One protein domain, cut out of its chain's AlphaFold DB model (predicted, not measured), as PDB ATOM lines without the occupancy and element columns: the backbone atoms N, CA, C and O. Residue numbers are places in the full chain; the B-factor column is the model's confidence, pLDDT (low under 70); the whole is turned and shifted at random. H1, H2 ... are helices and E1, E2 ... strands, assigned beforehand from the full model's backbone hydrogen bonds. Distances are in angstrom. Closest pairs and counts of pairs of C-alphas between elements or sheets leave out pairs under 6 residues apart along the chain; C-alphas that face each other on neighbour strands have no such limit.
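This is residues 498 to 683 and 728 to 756 of the 760 residues of an uncharacterized protein of Trametes pubescens (UniProt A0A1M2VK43). What is the main picture? Two strongly twisted sheets, E4 E5 E6 E7 E9 E8 and E3 E2 E1 E10, make a sandwich, the strands of one at 11 degrees to those of the other. H4 grazes the larger sheet and H1 the smaller, while H2 and H3 make a corner near H1. What is it built of? The printed part has 215 residues with four named helices and ten named strands, in the order E1 E2 H1 E3 H2 H3 E4 E5 E6 H4 E7 E8 E9 E10; both sheets and the class are mixed, with 91 residues, under half, in named elements. How large is it? It is compact and rounded, with a radius of gyration of the C-alphas of 15.8 A and spans of 41 by 39 by 36 A.

How does the larger sheet run? Its order is E4, residues 590 to 596, E5, 599 to 606, E6, 634 to 637, E7, 666 to 669, E9, 730 to 734, and E8, 677 to 681. E4 and E5 are an antiparallel hairpin, with N 592 and O 603 2.9 A apart, and E8 is antiparallel to E9, with N 732 and O 679 2.7 A apart. The pairs between are parallel, with N 636 and O 604, N 668 and O 635, and N 667 and O 731 each 2.8 A apart, within hydrogen-bond range. How does the smaller sheet run? Its order is E3, residues 556 to 560, E2, 526 to 530, E1, 502 to 508, and E10, 750 to 755. E3 and E2 are parallel, N 527 to O 556 2.9 A, as are E2 and E1, N 506 to O 526 2.8 A; E1 and E10 are antiparallel, N 505 to O 752 2.8 A. Where do the sheets come close? The closest C-alphas of E2 and E7 are those of Ala 530 and Phe 669, 5.1 A apart. Where are the helices? H1, residues 539 to 551, only grazes the smaller sheet with residues 546 to 550, and H4, 653 to 662, only grazes the larger with 655 to 662; E2, H1, E3 and E6, H4, E7 are strand-helix-strand units, parallel neighbour strands with a helix between, their crossovers right-handed. H2, residues 566 to 569, and H3, 571 to 578, touch only at the corner, and only just, with 3 pairs of C-alphas within 8 A, the closest Phe 568 and Arg 574 at 4.7 A. Every O i to N i+4 pair is within hydrogen-bond range in H1 and H3, and 5 of 6 in H4; H2 is too short for one.

Where do the first and last strands lie? E1 begins at C-alpha 502 (-13.937, -61.367, 21.478), and E10 ends at C-alpha 755 (-16.491, -61.923, 25.091). How long are the longer elements? E5 measures 23.4 A, E4 19.5 A, E1 19.2 A and H1 18.0 A.

Is it cut? Residues 684 to 727 are not printed, and C-alphas 683 and 728 are 8.6 A apart. Which links are long? Those from E1 to E2, H3 to E4, E5 to E6, E6 to H4 and E9 to E10. Where is confidence low? Residues 498 to 500, 648, 728 and 739 to 745 have pLDDT under 70.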
ATOM      1  N   PRO A 498      -9.063 -65.613  24.381       59.59
ATOM      2  CA  PRO A 498      -8.474 -65.480  23.044       59.59
ATOM      3  C   PRO A 498      -9.218 -64.458  22.175       59.59
ATOM      4  O   PRO A 498     -10.445 -64.400  22.210       59.59
ATOM      5  N   ALA A 499      -8.491 -63.700  21.349       59.25
ATOM      6  CA  ALA A 499      -9.065 -62.630  20.520       59.25
ATOM      7  C   ALA A 499     -10.103 -63.124  19.490       59.25
ATOM      8  O   ALA A 499     -11.037 -62.406  19.158       59.25
ATOM      9  N   GLU A 500      -9.996 -64.376  19.036       62.78
ATOM     10  CA  GLU A 500     -10.994 -65.033  18.169       62.78
ATOM     11  C   GLU A 500     -12.356 -65.233  18.866       62.78
ATOM     12  O   GLU A 500     -13.370 -65.476  18.215       62.78
ATOM     13  N   MET A 501     -12.393 -65.114  20.197       70.69
ATOM     14  CA  MET A 501     -13.593 -65.204  21.029       70.69
ATOM     15  C   MET A 501     -14.039 -63.839  21.584       70.69
ATOM     16  O   MET A 501     -14.907 -63.801  22.461       70.69
ATOM     17  N   THR A 502     -13.485 -62.718  21.105       82.00
ATOM     18  CA  THR A 502     -13.937 -61.367  21.478       82.00
ATOM     19  C   THR A 502     -14.466 -60.567  20.285       82.00
ATOM     20  O   THR A 502     -14.197 -60.862  19.122       82.00
ATOM     21  N   ALA A 503     -15.271 -59.552  20.598       88.00
ATOM     22  CA  ALA A 503     -15.710 -58.496  19.699       88.00
ATOM     23  C   ALA A 503     -15.248 -57.138  20.239       88.00
ATOM     24  O   ALA A 503     -15.297 -56.872  21.444       88.00
ATOM     25  N   ARG A 504     -14.809 -56.265  19.339       93.12
ATOM     26  CA  ARG A 504     -14.105 -55.017  19.636       93.12
ATOM     27  C   ARG A 504     -15.069 -53.844  19.523       93.12
ATOM     28  O   ARG A 504     -15.272 -53.282  18.449       93.12
ATOM     29  N   ILE A 505     -15.701 -53.492  20.640       95.69
ATOM     30  CA  ILE A 505     -16.797 -52.517  20.689       95.69
ATOM     31  C   ILE A 505     -16.248 -51.122  20.990       95.69
ATOM     32  O   ILE A 505     -15.700 -50.864  22.062       95.69
ATOM     33  N   VAL A 506     -16.428 -50.190  20.060       97.44
ATOM     34  CA  VAL A 506     -15.961 -48.804  20.166       97.44
ATOM     35  C   VAL A 506     -17.109 -47.926  20.654       97.44
ATOM     36  O   VAL A 506     -18.093 -47.738  19.947       97.44
ATOM     37  N   CYS A 507     -17.008 -47.392  21.873       97.69
ATOM     38  CA  CYS A 507     -18.086 -46.617  22.497       97.69
ATOM     39  C   CYS A 507     -17.805 -45.104  22.470       97.69
ATOM     40  O   CYS A 507     -16.764 -44.661  22.965       97.69
ATOM     41  N   ILE A 508     -18.770 -44.318  21.982       97.81
ATOM     42  CA  ILE A 508     -18.813 -42.844  22.018       97.81
ATOM     43  C   ILE A 508     -20.206 -42.343  22.452       97.81
ATOM     44  O   ILE A 508     -21.191 -43.080  22.408       97.81
ATOM     45  N   ALA A 509     -20.303 -41.093  22.905       97.12
ATOM     46  CA  ALA A 509     -21.550 -40.390  23.231       97.12
ATOM     47  C   ALA A 509     -21.300 -38.875  23.310       97.12
ATOM     48  O   ALA A 509     -20.142 -38.453  23.376       97.12
ATOM     49  N   ASP A 510     -22.363 -38.068  23.366       95.75
ATOM     50  CA  ASP A 510     -22.301 -36.631  23.679       95.75
ATOM     51  C   ASP A 510     -21.292 -35.857  22.802       95.75
ATOM     52  O   ASP A 510     -20.423 -35.129  23.294       95.75
ATOM     53  N   THR A 511     -21.338 -36.072  21.483       95.12
ATOM     54  CA  THR A 511     -20.396 -35.449  20.538       95.12
ATOM     55  C   THR A 511     -20.805 -34.025  20.163       95.12
ATOM     56  O   THR A 511     -19.936 -33.212  19.839       95.12
ATOM     57  N   HIS A 512     -22.095 -33.682  20.259       93.62
ATOM     58  CA  HIS A 512     -22.625 -32.321  20.108       93.62
ATOM     59  C   HIS A 512     -22.057 -31.536  18.902       93.62
ATOM     60  O   HIS A 512     -21.481 -30.460  19.071       93.62
ATOM     61  N   ASN A 513     -22.173 -32.072  17.684       94.56
ATOM     62  CA  ASN A 513     -21.578 -31.533  16.440       94.56
ATOM     63  C   ASN A 513     -20.031 -31.522  16.364       94.56
ATOM     64  O   ASN A 513     -19.489 -31.033  15.379       94.56
ATOM     65  N   ASN A 514     -19.288 -32.011  17.362       92.38
ATOM     66  CA  ASN A 514     -17.814 -31.991  17.368       92.38
ATOM     67  C   ASN A 514     -17.191 -33.310  16.870       92.38
ATOM     68  O   ASN A 514     -16.050 -33.616  17.211       92.38
ATOM     69  N   HIS A 515     -17.923 -34.094  16.077       92.12
ATOM     70  CA  HIS A 515     -17.492 -35.406  15.590       92.12
ATOM     71  C   HIS A 515     -16.185 -35.352  14.769       92.12
ATOM     72  O   HIS A 515     -15.276 -36.141  15.022       92.12
ATOM     73  N   ASP A 516     -16.011 -34.337  13.917       87.88
ATOM     74  CA  ASP A 516     -14.767 -34.093  13.155       87.88
ATOM     75  C   ASP A 516     -13.565 -33.668  14.025       87.88
ATOM     76  O   ASP A 516     -12.452 -33.496  13.530       87.88
ATOM     77  N   ARG A 517     -13.783 -33.430  15.325       88.44
ATOM     78  CA  ARG A 517     -12.779 -32.920  16.277       88.44
ATOM     79  C   ARG A 517     -12.388 -33.954  17.333       88.44
ATOM     80  O   ARG A 517     -11.577 -33.649  18.209       88.44
ATOM     81  N   LEU A 518     -12.976 -35.149  17.276       88.38
ATOM     82  CA  LEU A 518     -12.605 -36.269  18.134       88.38
ATOM     83  C   LEU A 518     -11.204 -36.790  17.767       88.38
ATOM     84  O   LEU A 518     -10.778 -36.663  16.618       88.38
ATOM     85  N   PRO A 519     -10.484 -37.423  18.711       90.00
ATOM     86  CA  PRO A 519      -9.349 -38.274  18.370       90.00
ATOM     87  C   PRO A 519      -9.776 -39.387  17.389       90.00
ATOM     88  O   PRO A 519     -10.934 -39.814  17.442       90.00
ATOM     89  N   PRO A 520      -8.871 -39.893  16.528       90.94
ATOM     90  CA  PRO A 520      -9.186 -40.974  15.596       90.94
ATOM     91  C   PRO A 520      -9.827 -42.177  16.298       90.94
ATOM     92  O   PRO A 520      -9.316 -42.663  17.308       90.94
ATOM     93  N   LEU A 521     -10.948 -42.664  15.757       93.62
ATOM     94  CA  LEU A 521     -11.629 -43.834  16.306       93.62
ATOM     95  C   LEU A 521     -10.756 -45.088  16.099       93.62
ATOM     96  O   LEU A 521     -10.300 -45.319  14.977       93.62
ATOM     97  N   PRO A 522     -10.535 -45.922  17.133       93.31
ATOM     98  CA  PRO A 522      -9.807 -47.175  16.973       93.31
ATOM     99  C   PRO A 522     -10.607 -48.157  16.098       93.31
ATOM    100  O   PRO A 522     -11.841 -48.104  16.098       93.31
ATOM    101  N   PRO A 523      -9.947 -49.083  15.380       91.56
ATOM    102  CA  PRO A 523     -10.637 -50.130  14.633       91.56
ATOM    103  C   PRO A 523     -11.357 -51.092  15.586       91.56
ATOM    104  O   PRO A 523     -10.802 -51.463  16.626       91.56
ATOM    105  N   GLY A 524     -12.554 -51.528  15.199       94.25
ATOM    106  CA  GLY A 524     -13.368 -52.504  15.918       94.25
ATOM    107  C   GLY A 524     -14.625 -52.887  15.133       94.25
ATOM    108  O   GLY A 524     -14.924 -52.282  14.102       94.25
ATOM    109  N   ASP A 525     -15.350 -53.885  15.627       95.50
ATOM    110  CA  ASP A 525     -16.400 -54.590  14.878       95.50
ATOM    111  C   ASP A 525     -17.759 -53.883  14.983       95.50
ATOM    112  O   ASP A 525     -18.561 -53.907  14.046       95.50
ATOM    113  N   ILE A 526     -17.997 -53.206  16.116       97.50
ATOM    114  CA  ILE A 526     -19.207 -52.422  16.393       97.50
ATOM    115  C   ILE A 526     -18.810 -51.032  16.906       97.50
ATOM    116  O   ILE A 526     -18.112 -50.914  17.913       97.50
ATOM    117  N   LEU A 527     -19.308 -49.978  16.260       98.44
ATOM    118  CA  LEU A 527     -19.273 -48.600  16.758       98.44
ATOM    119  C   LEU A 527     -20.627 -48.238  17.385       98.44
ATOM    120  O   LEU A 527     -21.661 -48.350  16.727       98.44
ATOM    121  N   ILE A 528     -20.622 -47.787  18.642       98.69
ATOM    122  CA  ILE A 528     -21.820 -47.410  19.408       98.69
ATOM    123  C   ILE A 528     -21.798 -45.914  19.738       98.69
ATOM    124  O   ILE A 528     -20.873 -45.462  20.414       98.69
ATOM    125  N   HIS A 529     -22.841 -45.166  19.349       98.56
ATOM    126  CA  HIS A 529     -23.056 -43.770  19.770       98.56
ATOM    127  C   HIS A 529     -24.277 -43.627  20.701       98.56
ATOM    128  O   HIS A 529     -25.427 -43.670  20.260       98.56
ATOM    129  N   ALA A 530     -24.045 -43.402  22.000       98.25
ATOM    130  CA  ALA A 530     -25.094 -43.386  23.032       98.25
ATOM    131  C   ALA A 530     -25.802 -42.017  23.214       98.25
ATOM    132  O   ALA A 530     -25.932 -41.502  24.328       98.25
ATOM    133  N   GLY A 531     -26.285 -41.440  22.109       96.31
ATOM    134  CA  GLY A 531     -27.059 -40.190  22.100       96.31
ATOM    135  C   GLY A 531     -26.243 -38.898  22.199       96.31
ATOM    136  O   GLY A 531     -25.035 -38.923  22.432       96.31
ATOM    137  N   ASP A 532     -26.937 -37.779  21.982       97.12
ATOM    138  CA  ASP A 532     -26.415 -36.411  21.886       97.12
ATOM    139  C   ASP A 532     -25.348 -36.270  20.786       97.12
ATOM    140  O   ASP A 532     -24.210 -35.837  20.993       97.12
ATOM    141  N   LEU A 533     -25.748 -36.650  19.569       96.94
ATOM    142  CA  LEU A 533     -24.967 -36.464  18.339       96.94
ATOM    143  C   LEU A 533     -24.791 -34.966  18.022       96.94
ATOM    144  O   LEU A 533     -23.797 -34.547  17.420       96.94
ATOM    145  N   THR A 534     -25.771 -34.150  18.417       95.81
ATOM    146  CA  THR A 534     -25.911 -32.756  17.986       95.81
ATOM    147  C   THR A 534     -26.028 -31.751  19.135       95.81
ATOM    148  O   THR A 534     -26.172 -32.116  20.304       95.81
ATOM    149  N   GLN A 535     -25.927 -30.455  18.819       91.00
ATOM    150  CA  GLN A 535     -26.096 -29.377  19.804       91.00
ATOM    151  C   GLN A 535     -27.551 -28.883  19.905       91.00
ATOM    152  O   GLN A 535     -27.965 -28.470  20.994       91.00
ATOM    153  N   SER A 536     -28.328 -28.912  18.813       87.88
ATOM    154  CA  SER A 536     -29.756 -28.529  18.818       87.88
ATOM    155  C   SER A 536     -30.710 -29.495  18.100       87.88
ATOM    156  O   SER A 536     -31.929 -29.312  18.161       87.88
ATOM    157  N   GLY A 537     -30.183 -30.528  17.439       92.75
ATOM    158  CA  GLY A 537     -30.987 -31.519  16.731       92.75
ATOM    159  C   GLY A 537     -31.634 -31.011  15.454       92.75
ATOM    160  O   GLY A 537     -32.608 -31.600  15.001       92.75
ATOM    161  N   SER A 538     -31.129 -29.932  14.857       95.00
ATOM    162  CA  SER A 538     -31.604 -29.489  13.546       95.00
ATOM    163  C   SER A 538     -31.282 -30.533  12.468       95.00
ATOM    164  O   SER A 538     -30.278 -31.245  12.552       95.00
ATOM    165  N   LYS A 539     -32.091 -30.591  11.397       96.12
ATOM    166  CA  LYS A 539     -31.861 -31.533  10.281       96.12
ATOM    167  C   LYS A 539     -30.431 -31.443   9.731       96.12
ATOM    168  O   LYS A 539     -29.834 -32.470   9.437       96.12
ATOM    169  N   LYS A 540     -29.864 -30.231   9.633       96.69
ATOM    170  CA  LYS A 540     -28.495 -30.008   9.140       96.69
ATOM    171  C   LYS A 540     -27.433 -30.620  10.062       96.69
ATOM    172  O   LYS A 540     -26.504 -31.243   9.562       96.69
ATOM    173  N   GLU A 541     -27.563 -30.448  11.378       97.25
ATOM    174  CA  GLU A 541     -26.637 -31.048  12.353       97.25
ATOM    175  C   GLU A 541     -26.712 -32.579  12.323       97.25
ATOM    176  O   GLU A 541     -25.678 -33.242  12.304       97.25
ATOM    177  N   VAL A 542     -27.927 -33.139  12.262       97.50
ATOM    178  CA  VAL A 542     -28.123 -34.595  12.200       97.50
ATOM    179  C   VAL A 542     -27.577 -35.172  10.895       97.50
ATOM    180  O   VAL A 542     -26.831 -36.142  10.946       97.50
ATOM    181  N   HIS A 543     -27.855 -34.566   9.735       98.06
ATOM    182  CA  HIS A 543     -27.283 -35.034   8.466       98.06
ATOM    183  C   HIS A 543     -25.745 -34.978   8.447       98.06
ATOM    184  O   HIS A 543     -25.123 -35.876   7.886       98.06
ATOM    185  N   ALA A 544     -25.117 -33.982   9.088       97.75
ATOM    186  CA  ALA A 544     -23.660 -33.948   9.241       97.75
ATOM    187  C   ALA A 544     -23.154 -35.104  10.126       97.75
ATOM    188  O   ALA A 544     -22.316 -35.893   9.691       97.75
ATOM    189  N   ALA A 545     -23.728 -35.267  11.325       97.56
ATOM    190  CA  ALA A 545     -23.318 -36.307  12.269       97.56
ATOM    191  C   ALA A 545     -23.550 -37.735  11.738       97.56
ATOM    192  O   ALA A 545     -22.717 -38.611  11.963       97.56
ATOM    193  N   LEU A 546     -24.647 -37.973  11.011       98.38
ATOM    194  CA  LEU A 546     -24.927 -39.271  10.390       98.38
ATOM    195  C   LEU A 546     -24.073 -39.525   9.144       98.38
ATOM    196  O   LEU A 546     -23.641 -40.657   8.953       98.38
ATOM    197  N   ALA A 547     -23.762 -38.508   8.331       98.31
ATOM    198  CA  ALA A 547     -22.820 -38.671   7.220       98.31
ATOM    199  C   ALA A 547     -21.419 -39.046   7.730       98.31
ATOM    200  O   ALA A 547     -20.824 -40.007   7.240       98.31
ATOM    201  N   TRP A 548     -20.939 -38.361   8.775       98.00
ATOM    202  CA  TRP A 548     -19.708 -38.728   9.475       98.00
ATOM    203  C   TRP A 548     -19.773 -40.165  10.014       98.00
ATOM    204  O   TRP A 548     -18.922 -40.983   9.665       98.00
ATOM    205  N   LEU A 549     -20.815 -40.516  10.780       97.81
ATOM    206  CA  LEU A 549     -20.944 -41.845  11.393       97.81
ATOM    207  C   LEU A 549     -21.013 -42.960  10.335       97.81
ATOM    208  O   LEU A 549     -20.366 -43.996  10.484       97.81
ATOM    209  N   SER A 550     -21.738 -42.726   9.239       97.88
ATOM    210  CA  SER A 550     -21.864 -43.634   8.092       97.88
ATOM    211  C   SER A 550     -20.522 -43.880   7.394       97.88
ATOM    212  O   SER A 550     -20.243 -45.018   7.009       97.88
ATOM    213  N   SER A 551     -19.669 -42.850   7.303       97.12
ATOM    214  CA  SER A 551     -18.340 -42.912   6.672       97.12
ATOM    215  C   SER A 551     -17.266 -43.650   7.485       97.12
ATOM    216  O   SER A 551     -16.197 -43.946   6.955       97.12
ATOM    217  N   THR A 552     -17.522 -43.961   8.762       96.94
ATOM    218  CA  THR A 552     -16.555 -44.685   9.608       96.94
ATOM    219  C   THR A 552     -16.286 -46.109   9.080       96.94
ATOM    220  O   THR A 552     -17.178 -46.722   8.485       96.94
ATOM    221  N   PRO A 553     -15.080 -46.679   9.283       96.38
ATOM    222  CA  PRO A 553     -14.711 -47.979   8.711       96.38
ATOM    223  C   PRO A 553     -15.327 -49.189   9.435       96.38
ATOM    224  O   PRO A 553     -15.213 -50.309   8.947       96.38
ATOM    225  N   HIS A 554     -15.953 -48.990  10.597       97.31
ATOM    226  CA  HIS A 554     -16.514 -50.057  11.434       97.31
ATOM    227  C   HIS A 554     -17.605 -50.844  10.681       97.31
ATOM    228  O   HIS A 554     -18.476 -50.205  10.080       97.31
ATOM    229  N   PRO A 555     -17.605 -52.194  10.703       95.88
ATOM    230  CA  PRO A 555     -18.608 -53.002  10.004       95.88
ATOM    231  C   PRO A 555     -20.036 -52.666  10.437       95.88
ATOM    232  O   PRO A 555     -20.883 -52.358   9.598       95.88
ATOM    233  N   HIS A 556     -20.281 -52.633  11.750       97.88
ATOM    234  CA  HIS A 556     -21.581 -52.302  12.326       97.88
ATOM    235  C   HIS A 556     -21.548 -50.931  13.007       97.88
ATOM    236  O   HIS A 556     -20.666 -50.655  13.822       97.88
ATOM    237  N   LYS A 557     -22.540 -50.081  12.722       98.38
ATOM    238  CA  LYS A 557     -22.765 -48.811  13.431       98.38
ATOM    239  C   LYS A 557     -24.139 -48.825  14.088       98.38
ATOM    240  O   LYS A 557     -25.146 -48.961  13.395       98.38
ATOM    241  N   VAL A 558     -24.182 -48.635  15.403       98.69
ATOM    242  CA  VAL A 558     -25.419 -48.597  16.195       98.69
ATOM    243  C   VAL A 558     -25.488 -47.284  16.966       98.69
ATOM    244  O   VAL A 558     -24.515 -46.866  17.596       98.69
ATOM    245  N   PHE A 559     -26.634 -46.613  16.948       98.75
ATOM    246  CA  PHE A 559     -26.827 -45.385  17.712       98.75
ATOM    247  C   PHE A 559     -28.241 -45.242  18.270       98.75
ATOM    248  O   PHE A 559     -29.196 -45.875  17.823       98.75
ATOM    249  N   ILE A 560     -28.352 -44.373  19.266       98.69
ATOM    250  CA  ILE A 560     -29.612 -43.880  19.823       98.69
ATOM    251  C   ILE A 560     -29.591 -42.351  19.776       98.69
ATOM    252  O   ILE A 560     -28.519 -41.750  19.674       98.69
ATOM    253  N   ALA A 561     -30.751 -41.711  19.894       98.12
ATOM    254  CA  ALA A 561     -30.828 -40.269  20.115       98.12
ATOM    255  C   ALA A 561     -30.480 -39.898  21.571       98.12
ATOM    256  O   ALA A 561     -30.570 -40.723  22.484       98.12
ATOM    257  N   GLY A 562     -30.104 -38.642  21.801       95.94
ATOM    258  CA  GLY A 562     -30.079 -38.022  23.126       95.94
ATOM    259  C   GLY A 562     -31.056 -36.854  23.241       95.94
ATOM    260  O   GLY A 562     -31.853 -36.589  22.337       95.94
ATOM    261  N   ASN A 563     -31.032 -36.140  24.369       94.06
ATOM    262  CA  ASN A 563     -31.999 -35.067  24.605       94.06
ATOM    263  C   ASN A 563     -31.777 -33.796  23.760       94.06
ATOM    264  O   ASN A 563     -32.625 -32.899  23.802       94.06
ATOM    265  N   HIS A 564     -30.649 -33.673  23.059       93.88
ATOM    266  CA  HIS A 564     -30.372 -32.601  22.101       93.88
ATOM    267  C   HIS A 564     -30.837 -32.934  20.678       93.88
ATOM    268  O   HIS A 564     -31.077 -32.008  19.908       93.88
ATOM    269  N   ASP A 565     -31.036 -34.207  20.329       96.06
ATOM    270  CA  ASP A 565     -31.278 -34.654  18.948       96.06
ATOM    271  C   ASP A 565     -32.769 -34.528  18.541       96.06
ATOM    272  O   ASP A 565     -33.443 -35.487  18.165       96.06
ATOM    273  N   THR A 566     -33.305 -33.308  18.653       94.31
ATOM    274  CA  THR A 566     -34.740 -32.967  18.594       94.31
ATOM    275  C   THR A 566     -35.530 -33.523  17.403       94.31
ATOM    276  O   THR A 566     -36.671 -33.942  17.608       94.31
ATOM    277  N   VAL A 567     -34.975 -33.591  16.186       94.38
ATOM    278  CA  VAL A 567     -35.701 -34.141  15.016       94.38
ATOM    279  C   VAL A 567     -36.037 -35.630  15.117       94.38
ATOM    280  O   VAL A 567     -36.994 -36.057  14.469       94.38
ATOM    281  N   PHE A 568     -35.320 -36.415  15.931       95.50
ATOM    282  CA  PHE A 568     -35.639 -37.835  16.117       95.50
ATOM    283  C   PHE A 568     -36.968 -38.038  16.855       95.50
ATOM    284  O   PHE A 568     -37.674 -39.004  16.588       95.50
ATOM    285  N   ALA A 569     -37.369 -37.085  17.703       92.75
ATOM    286  CA  ALA A 569     -38.641 -37.124  18.430       92.75
ATOM    287  C   ALA A 569     -39.880 -36.856  17.543       92.75
ATOM    288  O   ALA A 569     -41.002 -36.792  18.047       92.75
ATOM    289  N   VAL A 570     -39.700 -36.687  16.227       94.38
ATOM    290  CA  VAL A 570     -40.774 -36.540  15.236       94.38
ATOM    291  C   VAL A 570     -40.677 -37.709  14.247       94.38
ATOM    292  O   VAL A 570     -39.923 -37.595  13.276       94.38
ATOM    293  N   PRO A 571     -41.443 -38.810  14.428       93.19
ATOM    294  CA  PRO A 571     -41.270 -40.060  13.677       93.19
ATOM    295  C   PRO A 571     -41.135 -39.882  12.161       93.19
ATOM    296  O   PRO A 571     -40.102 -40.219  11.602       93.19
ATOM    297  N   ARG A 572     -42.071 -39.188  11.497       94.56
ATOM    298  CA  ARG A 572     -41.982 -38.932  10.041       94.56
ATOM    299  C   ARG A 572     -40.671 -38.258   9.601       94.56
ATOM    300  O   ARG A 572     -40.206 -38.500   8.492       94.56
ATOM    301  N   THR A 573     -40.084 -37.399  10.442       93.88
ATOM    302  CA  THR A 573     -38.794 -36.753  10.150       93.88
ATOM    303  C   THR A 573     -37.630 -37.701  10.407       93.88
ATOM    304  O   THR A 573     -36.760 -37.804   9.546       93.88
ATOM    305  N   ARG A 574     -37.635 -38.416  11.540       95.69
ATOM    306  CA  ARG A 574     -36.686 -39.495  11.840       95.69
ATOM    307  C   ARG A 574     -36.614 -40.494  10.692       95.69
ATOM    308  O   ARG A 574     -35.544 -40.694  10.137       95.69
ATOM    309  N   ASP A 575     -37.748 -41.075  10.316       95.44
ATOM    310  CA  ASP A 575     -37.824 -42.190   9.371       95.44
ATOM    311  C   ASP A 575     -37.308 -41.762   7.976       95.44
ATOM    312  O   ASP A 575     -36.554 -42.490   7.335       95.44
ATOM    313  N   THR A 576     -37.602 -40.519   7.561       96.62
ATOM    314  CA  THR A 576     -37.052 -39.900   6.333       96.62
ATOM    315  C   THR A 576     -35.528 -39.719   6.399       96.62
ATOM    316  O   THR A 576     -34.830 -39.943   5.411       96.62
ATOM    317  N   ILE A 577     -34.991 -39.306   7.552       96.38
ATOM    318  CA  ILE A 577     -33.543 -39.131   7.747       96.38
ATOM    319  C   ILE A 577     -32.839 -40.495   7.773       96.38
ATOM    320  O   ILE A 577     -31.821 -40.656   7.106       96.38
ATOM    321  N   LEU A 578     -33.381 -41.487   8.484       96.81
ATOM    322  CA  LEU A 578     -32.806 -42.835   8.570       96.81
ATOM    323  C   LEU A 578     -32.748 -43.530   7.204       96.81
ATOM    324  O   LEU A 578     -31.734 -44.144   6.883       96.81
ATOM    325  N   ALA A 579     -33.761 -43.342   6.352       97.19
ATOM    326  CA  ALA A 579     -33.751 -43.831   4.970       97.19
ATOM    327  C   ALA A 579     -32.599 -43.261   4.109       97.19
ATOM    328  O   ALA A 579     -32.274 -43.830   3.071       97.19
ATOM    329  N   THR A 580     -31.954 -42.165   4.537       98.06
ATOM    330  CA  THR A 580     -30.761 -41.597   3.876       98.06
ATOM    331  C   THR A 580     -29.463 -42.327   4.270       98.06
ATOM    332  O   THR A 580     -28.468 -42.224   3.556       98.06
ATOM    333  N   TYR A 581     -29.454 -43.080   5.379       97.81
ATOM    334  CA  TYR A 581     -28.262 -43.737   5.936       97.81
ATOM    335  C   TYR A 581     -28.524 -45.220   6.273       97.81
ATOM    336  O   TYR A 581     -28.428 -45.614   7.436       97.81
ATOM    337  N   PRO A 582     -28.838 -46.075   5.278       96.50
ATOM    338  CA  PRO A 582     -29.250 -47.467   5.505       96.50
ATOM    339  C   PRO A 582     -28.165 -48.375   6.117       96.50
ATOM    340  O   PRO A 582     -28.463 -49.501   6.496       96.50
ATOM    341  N   ASN A 583     -26.917 -47.906   6.232       96.81
ATOM    342  CA  ASN A 583     -25.827 -48.603   6.924       96.81
ATOM    343  C   ASN A 583     -25.682 -48.219   8.414       96.81
ATOM    344  O   ASN A 583     -24.695 -48.604   9.047       96.81
ATOM    345  N   LEU A 584     -26.622 -47.446   8.971       98.25
ATOM    346  CA  LEU A 584     -26.674 -47.074  10.384       98.25
ATOM    347  C   LEU A 584     -27.905 -47.688  11.057       98.25
ATOM    348  O   LEU A 584     -29.036 -47.445  10.637       98.25
ATOM    349  N   VAL A 585     -27.704 -48.418  12.155       98.50
ATOM    350  CA  VAL A 585     -28.808 -48.949  12.964       98.50
ATOM    351  C   VAL A 585     -29.182 -47.943  14.049       98.50
ATOM    352  O   VAL A 585     -28.384 -47.650  14.939       98.50
ATOM    353  N   TYR A 586     -30.411 -47.438  13.995       98.56
ATOM    354  CA  TYR A 586     -30.994 -46.597  15.040       98.56
ATOM    355  C   TYR A 586     -31.907 -47.417  15.955       98.56
ATOM    356  O   TYR A 586     -32.748 -48.170  15.464       98.56
ATOM    357  N   LEU A 587     -31.774 -47.239  17.272       98.31
ATOM    358  CA  LEU A 587     -32.613 -47.902  18.273       98.31
ATOM    359  C   LEU A 587     -33.396 -46.882  19.118       98.31
ATOM    360  O   LEU A 587     -32.845 -45.896  19.612       98.31
ATOM    361  N   GLU A 588     -34.690 -47.137  19.311       96.69
ATOM    362  CA  GLU A 588     -35.597 -46.304  20.108       96.69
ATOM    363  C   GLU A 588     -36.602 -47.198  20.829       96.69
ATOM    364  O   GLU A 588     -37.682 -47.488  20.328       96.69
ATOM    365  N   ASP A 589     -36.188 -47.665  22.007       96.56
ATOM    366  CA  ASP A 589     -36.873 -48.684  22.806       96.56
ATOM    367  C   ASP A 589     -36.986 -50.044  22.080       96.56
ATOM    368  O   ASP A 589     -37.900 -50.829  22.334       96.56
ATOM    369  N   THR A 590     -36.028 -50.328  21.189       97.44
ATOM    370  CA  THR A 590     -35.983 -51.494  20.291       97.44
ATOM    371  C   THR A 590     -34.667 -52.272  20.393       97.44
ATOM    372  O   THR A 590     -33.647 -51.743  20.844       97.44
ATOM    373  N   SER A 591     -34.687 -53.530  19.933       97.75
ATOM    374  CA  SER A 591     -33.495 -54.372  19.768       97.75
ATOM    375  C   SER A 591     -33.056 -54.509  18.309       97.75
ATOM    376  O   SER A 591     -33.881 -54.476  17.398       97.75
ATOM    377  N   VAL A 592     -31.767 -54.788  18.113       97.94
ATOM    378  CA  VAL A 592     -31.196 -55.413  16.911       97.94
ATOM    379  C   VAL A 592     -30.350 -56.616  17.332       97.94
ATOM    380  O   VAL A 592     -29.731 -56.595  18.396       97.94
ATOM    381  N   THR A 593     -30.285 -57.649  16.497       97.25
ATOM    382  CA  THR A 593     -29.326 -58.749  16.654       97.25
ATOM    383  C   THR A 593     -28.304 -58.667  15.524       97.25
ATOM    384  O   THR A 593     -28.686 -58.550  14.360       97.25
ATOM    385  N   LEU A 594     -27.014 -58.678  15.865       94.94
ATOM    386  CA  LEU A 594     -25.898 -58.547  14.927       94.94
ATOM    387  C   LEU A 594     -25.025 -59.799  14.955       94.94
ATOM    388  O   LEU A 594     -24.704 -60.308  16.029       94.94
ATOM    389  N   THR A 595     -24.586 -60.245  13.779       93.31
ATOM    390  CA  THR A 595     -23.643 -61.361  13.647       93.31
ATOM    391  C   THR A 595     -22.203 -60.845  13.633       93.31
ATOM    392  O   THR A 595     -21.838 -60.035  12.776       93.31
ATOM    393  N   ILE A 596     -21.388 -61.318  14.580       89.50
ATOM    394  CA  ILE A 596     -19.956 -61.025  14.737       89.50
ATOM    395  C   ILE A 596     -19.225 -62.363  14.899       89.50
ATOM    396  O   ILE A 596     -19.580 -63.127  15.792       89.50
ATOM    397  N   HIS A 597     -18.234 -62.659  14.052       85.88
ATOM    398  CA  HIS A 597     -17.450 -63.914  14.091       85.88
ATOM    399  C   HIS A 597     -18.338 -65.177  14.232       85.88
ATOM    400  O   HIS A 597     -18.132 -66.020  15.105       85.88
ATOM    401  N   ASP A 598     -19.393 -65.257  13.412       84.38
ATOM    402  CA  ASP A 598     -20.420 -66.314  13.416       84.38
ATOM    403  C   ASP A 598     -21.159 -66.512  14.757       84.38
ATOM    404  O   ASP A 598     -21.679 -67.590  15.056       84.38
ATOM    405  N   ARG A 599     -21.234 -65.466  15.586       84.94
ATOM    406  CA  ARG A 599     -22.024 -65.410  16.825       84.94
ATOM    407  C   ARG A 599     -23.028 -64.272  16.766       84.94
ATOM    408  O   ARG A 599     -22.723 -63.191  16.272       84.94
ATOM    409  N   GLN A 600     -24.223 -64.507  17.296       90.94
ATOM    410  CA  GLN A 600     -25.250 -63.475  17.420       90.94
ATOM    411  C   GLN A 600     -25.079 -62.711  18.738       90.94
ATOM    412  O   GLN A 600     -24.949 -63.331  19.793       90.94
ATOM    413  N   LEU A 601     -25.119 -61.379  18.676       92.62
ATOM    414  CA  LEU A 601     -25.203 -60.478  19.830       92.62
ATOM    415  C   LEU A 601     -26.483 -59.650  19.744       92.62
ATOM    416  O   LEU A 601     -26.753 -59.048  18.704       92.62
ATOM    417  N   THR A 602     -27.249 -59.567  20.831       96.50
ATOM    418  CA  THR A 602     -28.481 -58.764  20.888       96.50
ATOM    419  C   THR A 602     -28.247 -57.442  21.615       96.50
ATOM    420  O   THR A 602     -27.928 -57.408  22.805       96.50
ATOM    421  N   LEU A 603     -28.440 -56.335  20.899       98.25
ATOM    422  CA  LEU A 603     -28.299 -54.974  21.404       98.25
ATOM    423  C   LEU A 603     -29.681 -54.334  21.562       98.25
ATOM    424  O   LEU A 603     -30.432 -54.298  20.594       98.25
ATOM    425  N   TYR A 604     -29.997 -53.786  22.738       98.56
ATOM    426  CA  TYR A 604     -31.221 -53.002  22.975       98.56
ATOM    427  C   TYR A 604     -30.868 -51.540  23.244       98.56
ATOM    428  O   TYR A 604     -29.966 -51.261  24.038       98.56
ATOM    429  N   GLY A 605     -31.578 -50.601  22.616       98.25
ATOM    430  CA  GLY A 605     -31.265 -49.174  22.689       98.25
ATOM    431  C   GLY A 605     -32.460 -48.290  23.040       98.25
ATOM    432  O   GLY A 605     -33.539 -48.449  22.480       98.25
ATOM    433  N   SER A 606     -32.265 -47.324  23.944       97.88
ATOM    434  CA  SER A 606     -33.298 -46.360  24.347       97.88
ATOM    435  C   SER A 606     -32.743 -44.942  24.585       97.88
ATOM    436  O   SER A 606     -31.854 -44.757  25.424       97.88
ATOM    437  N   PRO A 607     -33.294 -43.896  23.939       96.75
ATOM    438  CA  PRO A 607     -32.896 -42.503  24.171       96.75
ATOM    439  C   PRO A 607     -33.435 -41.922  25.495       96.75
ATOM    440  O   PRO A 607     -33.112 -40.789  25.863       96.75
ATOM    441  N   ARG A 608     -34.284 -42.664  26.221       92.88
ATOM    442  CA  ARG A 608     -35.048 -42.155  27.370       92.88
ATOM    443  C   ARG A 608     -34.143 -41.737  28.533       92.88
ATOM    444  O   ARG A 608     -33.307 -42.509  29.000       92.88
ATOM    445  N   THR A 609     -34.363 -40.538  29.088       91.75
ATOM    446  CA  THR A 609     -33.605 -40.038  30.257       91.75
ATOM    447  C   THR A 609     -34.455 -39.352  31.338       91.75
ATOM    448  O   THR A 609     -35.460 -38.710  31.033       91.75
ATOM    449  N   PRO A 610     -34.069 -39.413  32.633       89.81
ATOM    450  CA  PRO A 610     -34.795 -38.703  33.682       89.81
ATOM    451  C   PRO A 610     -34.554 -37.190  33.599       89.81
ATOM    452  O   PRO A 610     -33.425 -36.718  33.784       89.81
ATOM    453  N   ARG A 611     -35.634 -36.429  33.407       85.44
ATOM    454  CA  ARG A 611     -35.660 -35.004  33.049       85.44
ATOM    455  C   ARG A 611     -34.611 -34.145  33.759       85.44
ATOM    456  O   ARG A 611     -34.492 -34.136  34.990       85.44
ATOM    457  N   ARG A 612     -33.868 -33.394  32.949       72.88
ATOM    458  CA  ARG A 612     -32.813 -32.443  33.312       72.88
ATOM    459  C   ARG A 612     -32.784 -31.362  32.224       72.88
ATOM    460  O   ARG A 612     -32.002 -31.434  31.285       72.88
ATOM    461  N   GLY A 613     -33.665 -30.371  32.360       76.38
ATOM    462  CA  GLY A 613     -33.849 -29.294  31.384       76.38
ATOM    463  C   GLY A 613     -35.156 -29.416  30.595       76.38
ATOM    464  O   GLY A 613     -36.213 -29.700  31.171       76.38
ATOM    465  N   THR A 614     -35.061 -29.131  29.296       76.88
ATOM    466  CA  THR A 614     -36.170 -29.012  28.330       76.88
ATOM    467  C   THR A 614     -35.882 -29.755  27.018       76.88
ATOM    468  O   THR A 614     -36.443 -29.404  25.985       76.88
ATOM    469  N   GLY A 615     -34.961 -30.725  27.038       82.94
ATOM    470  CA  GLY A 615     -34.630 -31.550  25.874       82.94
ATOM    471  C   GLY A 615     -35.679 -32.631  25.592       82.94
ATOM    472  O   GLY A 615     -36.549 -32.897  26.425       82.94
ATOM    473  N   VAL A 616     -35.574 -33.261  24.423       91.25
ATOM    474  CA  VAL A 616     -36.433 -34.385  24.006       91.25
ATOM    475  C   VAL A 616     -36.092 -35.681  24.757       91.25
ATOM    476  O   VAL A 616     -35.120 -35.735  25.506       91.25
ATOM    477  N   PHE A 617     -36.927 -36.718  24.611       93.12
ATOM    478  CA  PHE A 617     -36.776 -38.035  25.262       93.12
ATOM    479  C   PHE A 617     -36.655 -38.009  26.806       93.12
ATOM    480  O   PHE A 617     -36.241 -38.987  27.432       93.12
ATOM    481  N   GLN A 618     -37.045 -36.901  27.451       91.38
ATOM    482  CA  GLN A 618     -36.942 -36.714  28.900       91.38
ATOM    483  C   GLN A 618     -38.261 -36.999  29.640       91.38
ATOM    484  O   GLN A 618     -39.248 -36.287  29.461       91.38
ATOM    485  N   TYR A 619     -38.251 -37.976  30.554       91.44
ATOM    486  CA  TYR A 619     -39.397 -38.365  31.392       91.44
ATOM    487  C   TYR A 619     -39.248 -37.890  32.857       91.44
ATOM    488  O   TYR A 619     -38.126 -37.646  33.315       91.44
ATOM    489  N   PRO A 620     -40.332 -37.737  33.642       88.00
ATOM    490  CA  PRO A 620     -40.243 -37.222  35.012       88.00
ATOM    491  C   PRO A 620     -39.419 -38.096  35.976       88.00
ATOM    492  O   PRO A 620     -39.356 -39.325  35.886       88.00
ATOM    493  N   ARG A 621     -38.752 -37.455  36.948       82.69
ATOM    494  CA  ARG A 621     -37.835 -38.125  37.890       82.69
ATOM    495  C   ARG A 621     -38.589 -38.893  38.979       82.69
ATOM    496  O   ARG A 621     -38.736 -38.415  40.097       82.69
ATOM    497  N   GLY A 622     -38.982 -40.113  38.634       77.69
ATOM    498  CA  GLY A 622     -39.760 -41.035  39.464       77.69
ATOM    499  C   GLY A 622     -40.511 -42.070  38.623       77.69
ATOM    500  O   GLY A 622     -40.739 -43.184  39.081       77.69
ATOM    501  N   GLU A 623     -40.800 -41.722  37.368       82.38
ATOM    502  CA  GLU A 623     -41.782 -42.386  36.498       82.38
ATOM    503  C   GLU A 623     -41.128 -43.144  35.324       82.38
ATOM    504  O   GLU A 623     -41.759 -43.420  34.310       82.38
ATOM    505  N   GLY A 624     -39.835 -43.469  35.429       77.25
ATOM    506  CA  GLY A 624     -39.122 -44.203  34.380       77.25
ATOM    507  C   GLY A 624     -39.518 -45.674  34.335       77.25
ATOM    508  O   GLY A 624     -39.043 -46.443  35.165       77.25
ATOM    509  N   VAL A 625     -40.334 -46.065  33.360       79.56
ATOM    510  CA  VAL A 625     -40.628 -47.474  33.056       79.56
ATOM    511  C   VAL A 625     -39.572 -48.012  32.088       79.56
ATOM    512  O   VAL A 625     -39.248 -47.348  31.103       79.56
ATOM    513  N   TRP A 626     -39.040 -49.198  32.388       90.88
ATOM    514  CA  TRP A 626     -37.971 -49.860  31.637       90.88
ATOM    515  C   TRP A 626     -38.349 -51.316  31.385       90.88
ATOM    516  O   TRP A 626     -38.287 -52.130  32.305       90.88
ATOM    517  N   ASP A 627     -38.726 -51.616  30.146       90.12
ATOM    518  CA  ASP A 627     -39.043 -52.961  29.669       90.12
ATOM    519  C   ASP A 627     -37.932 -53.403  28.707       90.12
ATOM    520  O   ASP A 627     -38.005 -53.214  27.495       90.12
ATOM    521  N   ILE A 628     -36.814 -53.842  29.290       94.88
ATOM    522  CA  ILE A 628     -35.596 -54.214  28.560       94.88
ATOM    523  C   ILE A 628     -35.630 -55.737  28.355       94.88
ATOM    524  O   ILE A 628     -35.687 -56.457  29.358       94.88
ATOM    525  N   PRO A 629     -35.564 -56.251  27.112       94.25
ATOM    526  CA  PRO A 629     -35.677 -57.680  26.839       94.25
ATOM    527  C   PRO A 629     -34.650 -58.539  27.586       94.25
ATOM    528  O   PRO A 629     -33.455 -58.225  27.643       94.25
ATOM    529  N   ALA A 630     -35.111 -59.673  28.117       87.19
ATOM    530  CA  ALA A 630     -34.228 -60.719  28.622       87.19
ATOM    531  C   ALA A 630     -33.336 -61.248  27.484       87.19
ATOM    532  O   ALA A 630     -33.795 -61.398  26.355       87.19
ATOM    533  N   GLY A 631     -32.060 -61.513  27.777       84.81
ATOM    534  CA  GLY A 631     -31.075 -61.879  26.749       84.81
ATOM    535  C   GLY A 631     -30.454 -60.694  25.996       84.81
ATOM    536  O   GLY A 631     -29.739 -60.914  25.029       84.81
ATOM    537  N   THR A 632     -30.679 -59.448  26.432       94.06
ATOM    538  CA  THR A 632     -29.892 -58.294  25.956       94.06
ATOM    539  C   THR A 632     -28.418 -58.466  26.350       94.06
ATOM    540  O   THR A 632     -28.093 -58.438  27.538       94.06
ATOM    541  N   ASP A 633     -27.522 -58.590  25.371       93.50
ATOM    542  CA  ASP A 633     -26.071 -58.675  25.579       93.50
ATOM    543  C   ASP A 633     -25.455 -57.290  25.834       93.50
ATOM    544  O   ASP A 633     -24.608 -57.108  26.718       93.50
ATOM    545  N   ILE A 634     -25.907 -56.299  25.058       97.19
ATOM    546  CA  ILE A 634     -25.423 -54.918  25.103       97.19
ATOM    547  C   ILE A 634     -26.618 -53.973  25.230       97.19
ATOM    548  O   ILE A 634     -27.413 -53.807  24.307       97.19
ATOM    549  N   LEU A 635     -26.734 -53.311  26.376       98.38
ATOM    550  CA  LEU A 635     -27.702 -52.239  26.578       98.38
ATOM    551  C   LEU A 635     -27.096 -50.892  26.161       98.38
ATOM    552  O   LEU A 635     -25.956 -50.584  26.505       98.38
ATOM    553  N   ILE A 636     -27.873 -50.050  25.486       98.62
ATOM    554  CA  ILE A 636     -27.499 -48.679  25.137       98.62
ATOM    555  C   ILE A 636     -28.586 -47.745  25.681       98.62
ATOM    556  O   ILE A 636     -29.741 -47.823  25.269       98.62
ATOM    557  N   THR A 637     -28.256 -46.849  26.613       98.38
ATOM    558  CA  THR A 637     -29.202 -45.813  27.076       98.38
ATOM    559  C   THR A 637     -28.539 -44.453  27.066       98.38
ATOM    560  O   THR A 637     -27.376 -44.354  27.421       98.38
ATOM    561  N   HIS A 638     -29.238 -43.372  26.723       97.12
ATOM    562  CA  HIS A 638     -28.553 -42.072  26.665       97.12
ATOM    563  C   HIS A 638     -28.068 -41.623  28.061       97.12
ATOM    564  O   HIS A 638     -26.959 -41.118  28.212       97.12
ATOM    565  N   GLY A 639     -28.851 -41.886  29.115       93.94
ATOM    566  CA  GLY A 639     -28.505 -41.539  30.498       93.94
ATOM    567  C   GLY A 639     -28.023 -42.721  31.352       93.94
ATOM    568  O   GLY A 639     -28.430 -43.857  31.107       93.94
ATOM    569  N   PRO A 640     -27.220 -42.467  32.406       95.12
ATOM    570  CA  PRO A 640     -26.692 -43.508  33.287       95.12
ATOM    571  C   PRO A 640     -27.758 -44.130  34.210       95.12
ATOM    572  O   PRO A 640     -28.688 -43.437  34.655       95.12
ATOM    573  N   PRO A 641     -27.577 -45.395  34.635       94.00
ATOM    574  CA  PRO A 641     -28.256 -45.923  35.809       94.00
ATOM    575  C   PRO A 641     -27.754 -45.222  37.076       94.00
ATOM    576  O   PRO A 641     -26.621 -44.745  37.160       94.00
ATOM    577  N   LYS A 642     -28.603 -45.133  38.101       87.94
ATOM    578  CA  LYS A 642     -28.209 -44.526  39.378       87.94
ATOM    579  C   LYS A 642     -27.042 -45.295  40.009       87.94
ATOM    580  O   LYS A 642     -26.919 -46.501  39.835       87.94
ATOM    581  N   SER A 643     -26.214 -44.598  40.778       82.56
ATOM    582  CA  SER A 643     -25.013 -45.110  41.461       82.56
ATOM    583  C   SER A 643     -23.818 -45.468  40.566       82.56
ATOM    584  O   SER A 643     -22.723 -45.635  41.107       82.56
ATOM    585  N   HIS A 644     -23.972 -45.500  39.240       82.94
ATOM    586  CA  HIS A 644     -22.948 -45.947  38.289       82.94
ATOM    587  C   HIS A 644     -22.577 -44.818  37.328       82.94
ATOM    588  O   HIS A 644     -23.395 -44.386  36.526       82.94
ATOM    589  N   LEU A 645     -21.358 -44.279  37.463       82.06
ATOM    590  CA  LEU A 645     -20.839 -43.157  36.652       82.06
ATOM    591  C   LEU A 645     -21.747 -41.892  36.633       82.06
ATOM    592  O   LEU A 645     -21.628 -41.017  35.780       82.06
ATOM    593  N   ASP A 646     -22.631 -41.748  37.629       82.06
ATOM    594  CA  ASP A 646     -23.826 -40.889  37.583       82.06
ATOM    595  C   ASP A 646     -23.721 -39.566  38.375       82.06
ATOM    596  O   ASP A 646     -24.637 -39.204  39.123       82.06
ATOM    597  N   ILE A 647     -22.578 -38.873  38.285       75.12
ATOM    598  CA  ILE A 647     -22.155 -37.774  39.184       75.12
ATOM    599  C   ILE A 647     -23.313 -36.970  39.821       75.12
ATOM    600  O   ILE A 647     -24.113 -36.340  39.141       75.12
ATOM    601  N   HIS A 648     -23.336 -36.975  41.164       67.12
ATOM    602  CA  HIS A 648     -24.380 -36.453  42.078       67.12
ATOM    603  C   HIS A 648     -25.613 -37.332  42.315       67.12
ATOM    604  O   HIS A 648     -26.496 -36.943  43.089       67.12
ATOM    605  N   GLY A 649     -25.655 -38.542  41.762       75.12
ATOM    606  CA  GLY A 649     -26.851 -39.372  41.866       75.12
ATOM    607  C   GLY A 649     -27.911 -38.948  40.850       75.12
ATOM    608  O   GLY A 649     -29.093 -38.936  41.193       75.12
ATOM    609  N   TYR A 650     -27.489 -38.480  39.667       82.62
ATOM    610  CA  TYR A 650     -28.385 -37.999  38.609       82.62
ATOM    611  C   TYR A 650     -28.914 -39.118  37.701       82.62
ATOM    612  O   TYR A 650     -29.866 -38.863  36.957       82.62
ATOM    613  N   GLY A 651     -28.359 -40.329  37.784       87.56
ATOM    614  CA  GLY A 651     -28.810 -41.484  37.010       87.56
ATOM    615  C   GLY A 651     -30.200 -41.984  37.414       87.56
ATOM    616  O   GLY A 651     -30.757 -41.590  38.446       87.56
ATOM    617  N   CYS A 652     -30.786 -42.846  36.586       92.44
ATOM    618  CA  CYS A 652     -32.131 -43.364  36.814       92.44
ATOM    619  C   CYS A 652     -32.149 -44.482  37.873       92.44
ATOM    620  O   CYS A 652     -31.442 -45.483  37.751       92.44
ATOM    621  N   ALA A 653     -32.981 -44.324  38.911       89.31
ATOM    622  CA  ALA A 653     -33.164 -45.347  39.946       89.31
ATOM    623  C   ALA A 653     -33.899 -46.583  39.405       89.31
ATOM    624  O   ALA A 653     -33.560 -47.706  39.758       89.31
ATOM    625  N   GLN A 654     -34.864 -46.364  38.517       91.88
ATOM    626  CA  GLN A 654     -35.678 -47.401  37.896       91.88
ATOM    627  C   GLN A 654     -34.869 -48.212  36.871       91.88
ATOM    628  O   GLN A 654     -34.981 -49.429  36.852       91.88
ATOM    629  N   LEU A 655     -33.960 -47.576  36.120       94.44
ATOM    630  CA  LEU A 655     -32.995 -48.279  35.262       94.44
ATOM    631  C   LEU A 655     -32.062 -49.168  36.097       94.44
ATOM    632  O   LEU A 655     -31.875 -50.336  35.776       94.44
ATOM    633  N   ARG A 656     -31.544 -48.651  37.227       92.31
ATOM    634  CA  ARG A 656     -30.777 -49.454  38.200       92.31
ATOM    635  C   ARG A 656     -31.587 -50.667  38.676       92.31
ATOM    636  O   ARG A 656     -31.031 -51.751  38.784       92.31
ATOM    637  N   GLN A 657     -32.883 -50.499  38.938       87.12
ATOM    638  CA  GLN A 657     -33.781 -51.581  39.354       87.12
ATOM    639  C   GLN A 657     -34.054 -52.606  38.237       87.12
ATOM    640  O   GLN A 657     -34.035 -53.798  38.521       87.12
ATOM    641  N   ALA A 658     -34.246 -52.182  36.985       89.81
ATOM    642  CA  ALA A 658     -34.419 -53.091  35.848       89.81
ATOM    643  C   ALA A 658     -33.147 -53.914  35.568       89.81
ATOM    644  O   ALA A 658     -33.212 -55.123  35.349       89.81
ATOM    645  N   LEU A 659     -31.970 -53.287  35.673       92.19
ATOM    646  CA  LEU A 659     -30.674 -53.951  35.501       92.19
ATOM    647  C   LEU A 659     -30.421 -55.079  36.516       92.19
ATOM    648  O   LEU A 659     -29.795 -56.070  36.154       92.19
ATOM    649  N   TRP A 660     -30.957 -54.990  37.741       86.25
ATOM    650  CA  TRP A 660     -30.894 -56.085  38.726       86.25
ATOM    651  C   TRP A 660     -31.580 -57.377  38.255       86.25
ATOM    652  O   TRP A 660     -31.230 -58.461  38.744       86.25
ATOM    653  N   ASN A 661     -32.514 -57.266  37.305       85.38
ATOM    654  CA  ASN A 661     -33.202 -58.388  36.675       85.38
ATOM    655  C   ASN A 661     -32.488 -58.817  35.382       85.38
ATOM    656  O   ASN A 661     -32.158 -59.989  35.243       85.38
ATOM    657  N   VAL A 662     -32.219 -57.873  34.467       89.38
ATOM    658  CA  VAL A 662     -31.751 -58.174  33.095       89.38
ATOM    659  C   VAL A 662     -30.247 -58.457  33.008       89.38
ATOM    660  O   VAL A 662     -29.845 -59.341  32.263       89.38
ATOM    661  N   ARG A 663     -29.420 -57.742  33.786       89.81
ATOM    662  CA  ARG A 663     -27.958 -57.949  33.909       89.81
ATOM    663  C   ARG A 663     -27.200 -58.088  32.569       89.81
ATOM    664  O   ARG A 663     -26.431 -59.038  32.417       89.81
ATOM    665  N   PRO A 664     -27.366 -57.153  31.611       90.62
ATOM    666  CA  PRO A 664     -26.657 -57.210  30.333       90.62
ATOM    667  C   PRO A 664     -25.132 -57.165  30.570       90.62
ATOM    668  O   PRO A 664     -24.685 -56.334  31.366       90.62
ATOM    669  N   PRO A 665     -24.313 -58.023  29.935       87.81
ATOM    670  CA  PRO A 665     -22.855 -58.006  30.084       87.81
ATOM    671  C   PRO A 665     -22.184 -56.651  29.798       87.81
ATOM    672  O   PRO A 665     -21.203 -56.307  30.463       87.81
ATOM    673  N   LEU A 666     -22.726 -55.841  28.880       94.31
ATOM    674  CA  LEU A 666     -22.293 -54.459  28.630       94.31
ATOM    675  C   LEU A 666     -23.479 -53.487  28.678       94.31
ATOM    676  O   LEU A 666     -24.574 -53.783  28.205       94.31
ATOM    677  N   HIS A 667     -23.251 -52.291  29.218       97.62
ATOM    678  CA  HIS A 667     -24.196 -51.179  29.185       97.62
ATOM    679  C   HIS A 667     -23.468 -49.856  28.898       97.62
ATOM    680  O   HIS A 667     -22.683 -49.374  29.717       97.62
ATOM    681  N   VAL A 668     -23.741 -49.275  27.727       98.12
ATOM    682  CA  VAL A 668     -23.132 -48.038  27.208       98.12
ATOM    683  C   VAL A 668     -24.094 -46.855  27.361       98.12
ATOM    684  O   VAL A 668     -25.288 -46.985  27.083       98.12
ATOM    685  N   PHE A 669     -23.588 -45.700  27.800       98.31
ATOM    686  CA  PHE A 669     -24.371 -44.477  28.000       98.31
ATOM    687  C   PHE A 669     -23.532 -43.185  27.973       98.31
ATOM    688  O   PHE A 669     -22.304 -43.230  27.896       98.31
ATOM    689  N   GLY A 670     -24.196 -42.027  28.054       93.31
ATOM    690  CA  GLY A 670     -23.602 -40.683  28.037       93.31
ATOM    691  C   GLY A 670     -24.276 -39.722  29.031       93.31
ATOM    692  O   GLY A 670     -24.424 -40.048  30.218       93.31
ATOM    693  N   HIS A 671     -24.680 -38.535  28.562       92.81
ATOM    694  CA  HIS A 671     -25.496 -37.479  29.199       92.81
ATOM    695  C   HIS A 671     -24.900 -36.776  30.441       92.81
ATOM    696  O   HIS A 671     -25.182 -35.608  30.747       92.81
ATOM    697  N   ILE A 672     -24.091 -37.482  31.232       88.38
ATOM    698  CA  ILE A 672     -23.428 -36.968  32.434       88.38
ATOM    699  C   ILE A 672     -21.926 -36.896  32.143       88.38
ATOM    700  O   ILE A 672     -21.151 -37.727  32.616       88.38
ATOM    701  N   HIS A 673     -21.519 -35.874  31.382       86.56
ATOM    702  CA  HIS A 673     -20.158 -35.697  30.842       86.56
ATOM    703  C   HIS A 673     -19.037 -35.827  31.877       86.56
ATOM    704  O   HIS A 673     -17.952 -36.314  31.575       86.56
ATOM    705  N   GLY A 674     -19.267 -35.376  33.113       74.12
ATOM    706  CA  GLY A 674     -18.274 -35.487  34.185       74.12
ATOM    707  C   GLY A 674     -18.016 -36.922  34.664       74.12
ATOM    708  O   GLY A 674     -17.046 -37.140  35.385       74.12
ATOM    709  N   GLY A 675     -18.892 -37.870  34.318       77.56
ATOM    710  CA  GLY A 675     -18.842 -39.276  34.719       77.56
ATOM    711  C   GLY A 675     -18.159 -40.219  33.726       77.56
ATOM    712  O   GLY A 675     -18.122 -41.411  34.007       77.56
ATOM    713  N   CYS A 676     -17.642 -39.707  32.602       85.12
ATOM    714  CA  CYS A 676     -16.959 -40.481  31.559       85.12
ATOM    715  C   CYS A 676     -15.924 -41.472  32.127       85.12
ATOM    716  O   CYS A 676     -15.129 -41.114  33.001       85.12
ATOM    717  N   GLY A 677     -15.920 -42.703  31.608       82.88
ATOM    718  CA  GLY A 677     -15.057 -43.795  32.063       82.88
ATOM    719  C   GLY A 677     -15.775 -45.145  32.123       82.88
ATOM    720  O   GLY A 677     -16.780 -45.361  31.446       82.88
ATOM    721  N   ARG A 678     -15.248 -46.060  32.948       83.75
ATOM    722  CA  ARG A 678     -15.767 -47.424  33.144       83.75
ATOM    723  C   ARG A 678     -16.053 -47.719  34.616       83.75
ATOM    724  O   ARG A 678     -15.413 -47.159  35.506       83.75
ATOM    725  N   SER A 679     -16.976 -48.641  34.864       80.88
ATOM    726  CA  SER A 679     -17.154 -49.343  36.145       80.88
ATOM    727  C   SER A 679     -17.825 -50.693  35.891       80.88
ATOM    728  O   SER A 679     -18.529 -50.819  34.900       80.88
ATOM    729  N   TYR A 680     -17.666 -51.683  36.765       79.12
ATOM    730  CA  TYR A 680     -18.262 -53.015  36.594       79.12
ATOM    731  C   TYR A 680     -19.130 -53.383  37.804       79.12
ATOM    732  O   TYR A 680     -18.811 -52.976  38.920       79.12
ATOM    733  N   ALA A 681     -20.226 -54.119  37.592       76.62
ATOM    734  CA  ALA A 681     -21.127 -54.580  38.645       76.62
ATOM    735  C   ALA A 681     -21.378 -56.091  38.588       76.62
ATOM    736  O   ALA A 681     -21.936 -56.613  37.630       76.62
ATOM    737  N   ASN A 682     -21.036 -56.784  39.671       71.75
ATOM    738  CA  ASN A 682     -21.153 -58.241  39.822       71.75
ATOM    739  C   ASN A 682     -22.493 -58.724  40.413       71.75
ATOM    740  O   ASN A 682     -22.613 -59.889  40.784       71.75
ATOM    741  N   TRP A 683     -23.466 -57.828  40.600       78.94
ATOM    742  CA  TRP A 683     -24.806 -58.145  41.122       78.94
ATOM    743  C   TRP A 683     -24.845 -58.897  42.481       78.94
ATOM    744  O   TRP A 683     -25.829 -59.565  42.795       78.94
ATOM    745  N   ARG A 728     -21.728 -63.823  35.344       64.50
ATOM    746  CA  ARG A 728     -21.676 -62.646  34.457       64.50
ATOM    747  C   ARG A 728     -22.147 -61.373  35.179       64.50
ATOM    748  O   ARG A 728     -23.311 -61.261  35.566       64.50
ATOM    749  N   GLY A 729     -21.239 -60.414  35.344       74.56
ATOM    750  CA  GLY A 729     -21.560 -59.046  35.744       74.56
ATOM    751  C   GLY A 729     -21.717 -58.110  34.545       74.56
ATOM    752  O   GLY A 729     -21.454 -58.485  33.406       74.56
ATOM    753  N   THR A 730     -22.121 -56.874  34.821       85.31
ATOM    754  CA  THR A 730     -22.332 -55.816  33.823       85.31
ATOM    755  C   THR A 730     -21.171 -54.832  33.821       85.31
ATOM    756  O   THR A 730     -20.900 -54.185  34.835       85.31
ATOM    757  N   SER A 731     -20.522 -54.654  32.673       87.56
ATOM    758  CA  SER A 731     -19.618 -53.529  32.419       87.56
ATOM    759  C   SER A 731     -20.425 -52.282  32.055       87.56
ATOM    760  O   SER A 731     -21.153 -52.277  31.071       87.56
ATOM    761  N   PHE A 732     -20.285 -51.209  32.827       92.12
ATOM    762  CA  PHE A 732     -20.862 -49.895  32.552       92.12
ATOM    763  C   PHE A 732     -19.831 -48.976  31.894       92.12
ATOM    764  O   PHE A 732     -18.727 -48.800  32.422       92.12
ATOM    765  N   VAL A 733     -20.215 -48.334  30.792       93.00
ATOM    766  CA  VAL A 733     -19.375 -47.401  30.032       93.00
ATOM    767  C   VAL A 733     -20.094 -46.066  29.872       93.00
ATOM    768  O   VAL A 733     -21.105 -45.982  29.183       93.00
ATOM    769  N   ASN A 734     -19.540 -45.008  30.469       94.81
ATOM    770  CA  ASN A 734     -19.931 -43.630  30.172       94.81
ATOM    771  C   ASN A 734     -18.982 -43.098  29.092       94.81
ATOM    772  O   ASN A 734     -17.808 -42.861  29.379       94.81
ATOM    773  N   ALA A 735     -19.482 -42.956  27.866       94.94
ATOM    774  CA  ALA A 735     -18.699 -42.697  26.658       94.94
ATOM    775  C   ALA A 735     -18.673 -41.217  26.220       94.94
ATOM    776  O   ALA A 735     -18.275 -40.913  25.094       94.94
ATOM    777  N   ALA A 736     -19.100 -40.298  27.095       92.38
ATOM    778  CA  ALA A 736     -19.233 -38.873  26.800       92.38
ATOM    779  C   ALA A 736     -17.925 -38.250  26.275       92.38
ATOM    780  O   ALA A 736     -16.955 -38.084  27.023       92.38
ATOM    781  N   CYS A 737     -17.895 -37.864  25.001       88.69
ATOM    782  CA  CYS A 737     -16.687 -37.397  24.317       88.69
ATOM    783  C   CYS A 737     -16.325 -35.934  24.631       88.69
ATOM    784  O   CYS A 737     -15.152 -35.561  24.558       88.69
ATOM    785  N   VAL A 738     -17.308 -35.109  25.006       82.25
ATOM    786  CA  VAL A 738     -17.136 -33.685  25.346       82.25
ATOM    787  C   VAL A 738     -17.012 -33.475  26.869       82.25
ATOM    788  O   VAL A 738     -17.559 -34.230  27.677       82.25
ATOM    789  N   ASP A 739     -16.275 -32.438  27.290       66.44
ATOM    790  CA  ASP A 739     -16.155 -32.013  28.694       66.44
ATOM    791  C   ASP A 739     -16.726 -30.596  28.905       66.44
ATOM    792  O   ASP A 739     -16.184 -29.617  28.392       66.44
ATOM    793  N   ASP A 740     -17.773 -30.487  29.736       54.22
ATOM    794  CA  ASP A 740     -18.448 -29.240  30.166       54.22
ATOM    795  C   ASP A 740     -17.513 -28.091  30.612       54.22
ATOM    796  O   ASP A 740     -17.959 -26.951  30.781       54.22
ATOM    797  N   LEU A 741     -16.250 -28.377  30.949       41.50
ATOM    798  CA  LEU A 741     -15.395 -27.478  31.726       41.50
ATOM    799  C   LEU A 741     -14.260 -26.807  30.945       41.50
ATOM    800  O   LEU A 741     -13.596 -25.943  31.535       41.50
ATOM    801  N   ARG A 742     -13.992 -27.191  29.686       37.50
ATOM    802  CA  ARG A 742     -12.938 -26.584  28.848       37.50
ATOM    803  C   ARG A 742     -13.240 -26.681  27.353       37.50
ATOM    804  O   ARG A 742     -13.293 -27.771  26.798       37.50
ATOM    805  N   GLU A 743     -13.277 -25.530  26.691       40.25
ATOM    806  CA  GLU A 743     -13.184 -25.448  25.232       40.25
ATOM    807  C   GLU A 743     -11.870 -26.103  24.755       40.25
ATOM    808  O   GLU A 743     -10.792 -25.756  25.240       40.25
ATOM    809  N   GLY A 744     -11.959 -27.059  23.822       52.06
ATOM    810  CA  GLY A 744     -10.797 -27.634  23.128       52.06
ATOM    811  C   GLY A 744     -10.208 -28.946  23.670       52.06
ATOM    812  O   GLY A 744      -9.150 -29.342  23.191       52.06
ATOM    813  N   HIS A 745     -10.852 -29.643  24.615       61.59
ATOM    814  CA  HIS A 745     -10.464 -31.017  24.979       61.59
ATOM    815  C   HIS A 745     -11.580 -32.020  24.656       61.59
ATOM    816  O   HIS A 745     -12.606 -32.041  25.334       61.59
ATOM    817  N   PHE A 746     -11.333 -32.876  23.667       81.31
ATOM    818  CA  PHE A 746     -12.157 -34.042  23.343       81.31
ATOM    819  C   PHE A 746     -11.530 -35.305  23.934       81.31
ATOM    820  O   PHE A 746     -10.315 -35.360  24.135       81.31
ATOM    821  N   ARG A 747     -12.361 -36.296  24.253       83.69
ATOM    822  CA  ARG A 747     -11.928 -37.581  24.813       83.69
ATOM    823  C   ARG A 747     -11.872 -38.648  23.725       83.69
ATOM    824  O   ARG A 747     -12.619 -38.596  22.756       83.69
ATOM    825  N   GLU A 748     -10.968 -39.601  23.909       87.81
ATOM    826  CA  GLU A 748     -10.829 -40.781  23.054       87.81
ATOM    827  C   GLU A 748     -12.034 -41.720  23.219       87.81
ATOM    828  O   GLU A 748     -12.643 -41.787  24.292       87.81
ATOM    829  N   ALA A 749     -12.365 -42.462  22.160       91.12
ATOM    830  CA  ALA A 749     -13.427 -43.461  22.194       91.12
ATOM    831  C   ALA A 749     -13.063 -44.640  23.111       91.12
ATOM    832  O   ALA A 749     -11.915 -45.087  23.172       91.12
ATOM    833  N   ILE A 750     -14.054 -45.187  23.815       89.62
ATOM    834  CA  ILE A 750     -13.830 -46.232  24.814       89.62
ATOM    835  C   ILE A 750     -13.952 -47.613  24.154       89.62
ATOM    836  O   ILE A 750     -15.052 -48.134  23.998       89.62
ATOM    837  N   LEU A 751     -12.810 -48.211  23.795       90.25
ATOM    838  CA  LEU A 751     -12.713 -49.565  23.228       90.25
ATOM    839  C   LEU A 751     -12.905 -50.661  24.294       90.25
ATOM    840  O   LEU A 751     -12.078 -50.795  25.201       90.25
ATOM    841  N   VAL A 752     -13.958 -51.464  24.171       86.12
ATOM    842  CA  VAL A 752     -14.251 -52.627  25.018       86.12
ATOM    843  C   VAL A 752     -14.001 -53.909  24.228       86.12
ATOM    844  O   VAL A 752     -14.617 -54.124  23.191       86.12
ATOM    845  N   GLU A 753     -13.139 -54.773  24.756       84.12
ATOM    846  CA  GLU A 753     -13.033 -56.169  24.328       84.12
ATOM    847  C   GLU A 753     -14.170 -56.951  25.010       84.12
ATOM    848  O   GLU A 753     -14.228 -57.027  26.241       84.12
ATOM    849  N   PHE A 754     -15.127 -57.448  24.226       83.69
ATOM    850  CA  PHE A 754     -16.362 -58.073  24.705       83.69
ATOM    851  C   PHE A 754     -16.359 -59.575  24.381       83.69
ATOM    852  O   PHE A 754     -16.231 -59.915  23.207       83.69
ATOM    853  N   PRO A 755     -16.507 -60.487  25.358       79.06
ATOM    854  CA  PRO A 755     -16.491 -61.923  25.091       79.06
ATOM    855  C   PRO A 755     -17.750 -62.354  24.330       79.06
ATOM    856  O   PRO A 755     -18.873 -62.134  24.787       79.06
ATOM    857  N   LEU A 756     -17.559 -62.999  23.182       79.50
ATOM    858  CA  LEU A 756     -18.641 -63.590  22.402       79.50
ATOM    859  C   LEU A 756     -19.209 -64.837  23.105       79.50
ATOM    860  O   LEU A 756     -18.488 -65.523  23.838       79.50
TER     861      LEU A 756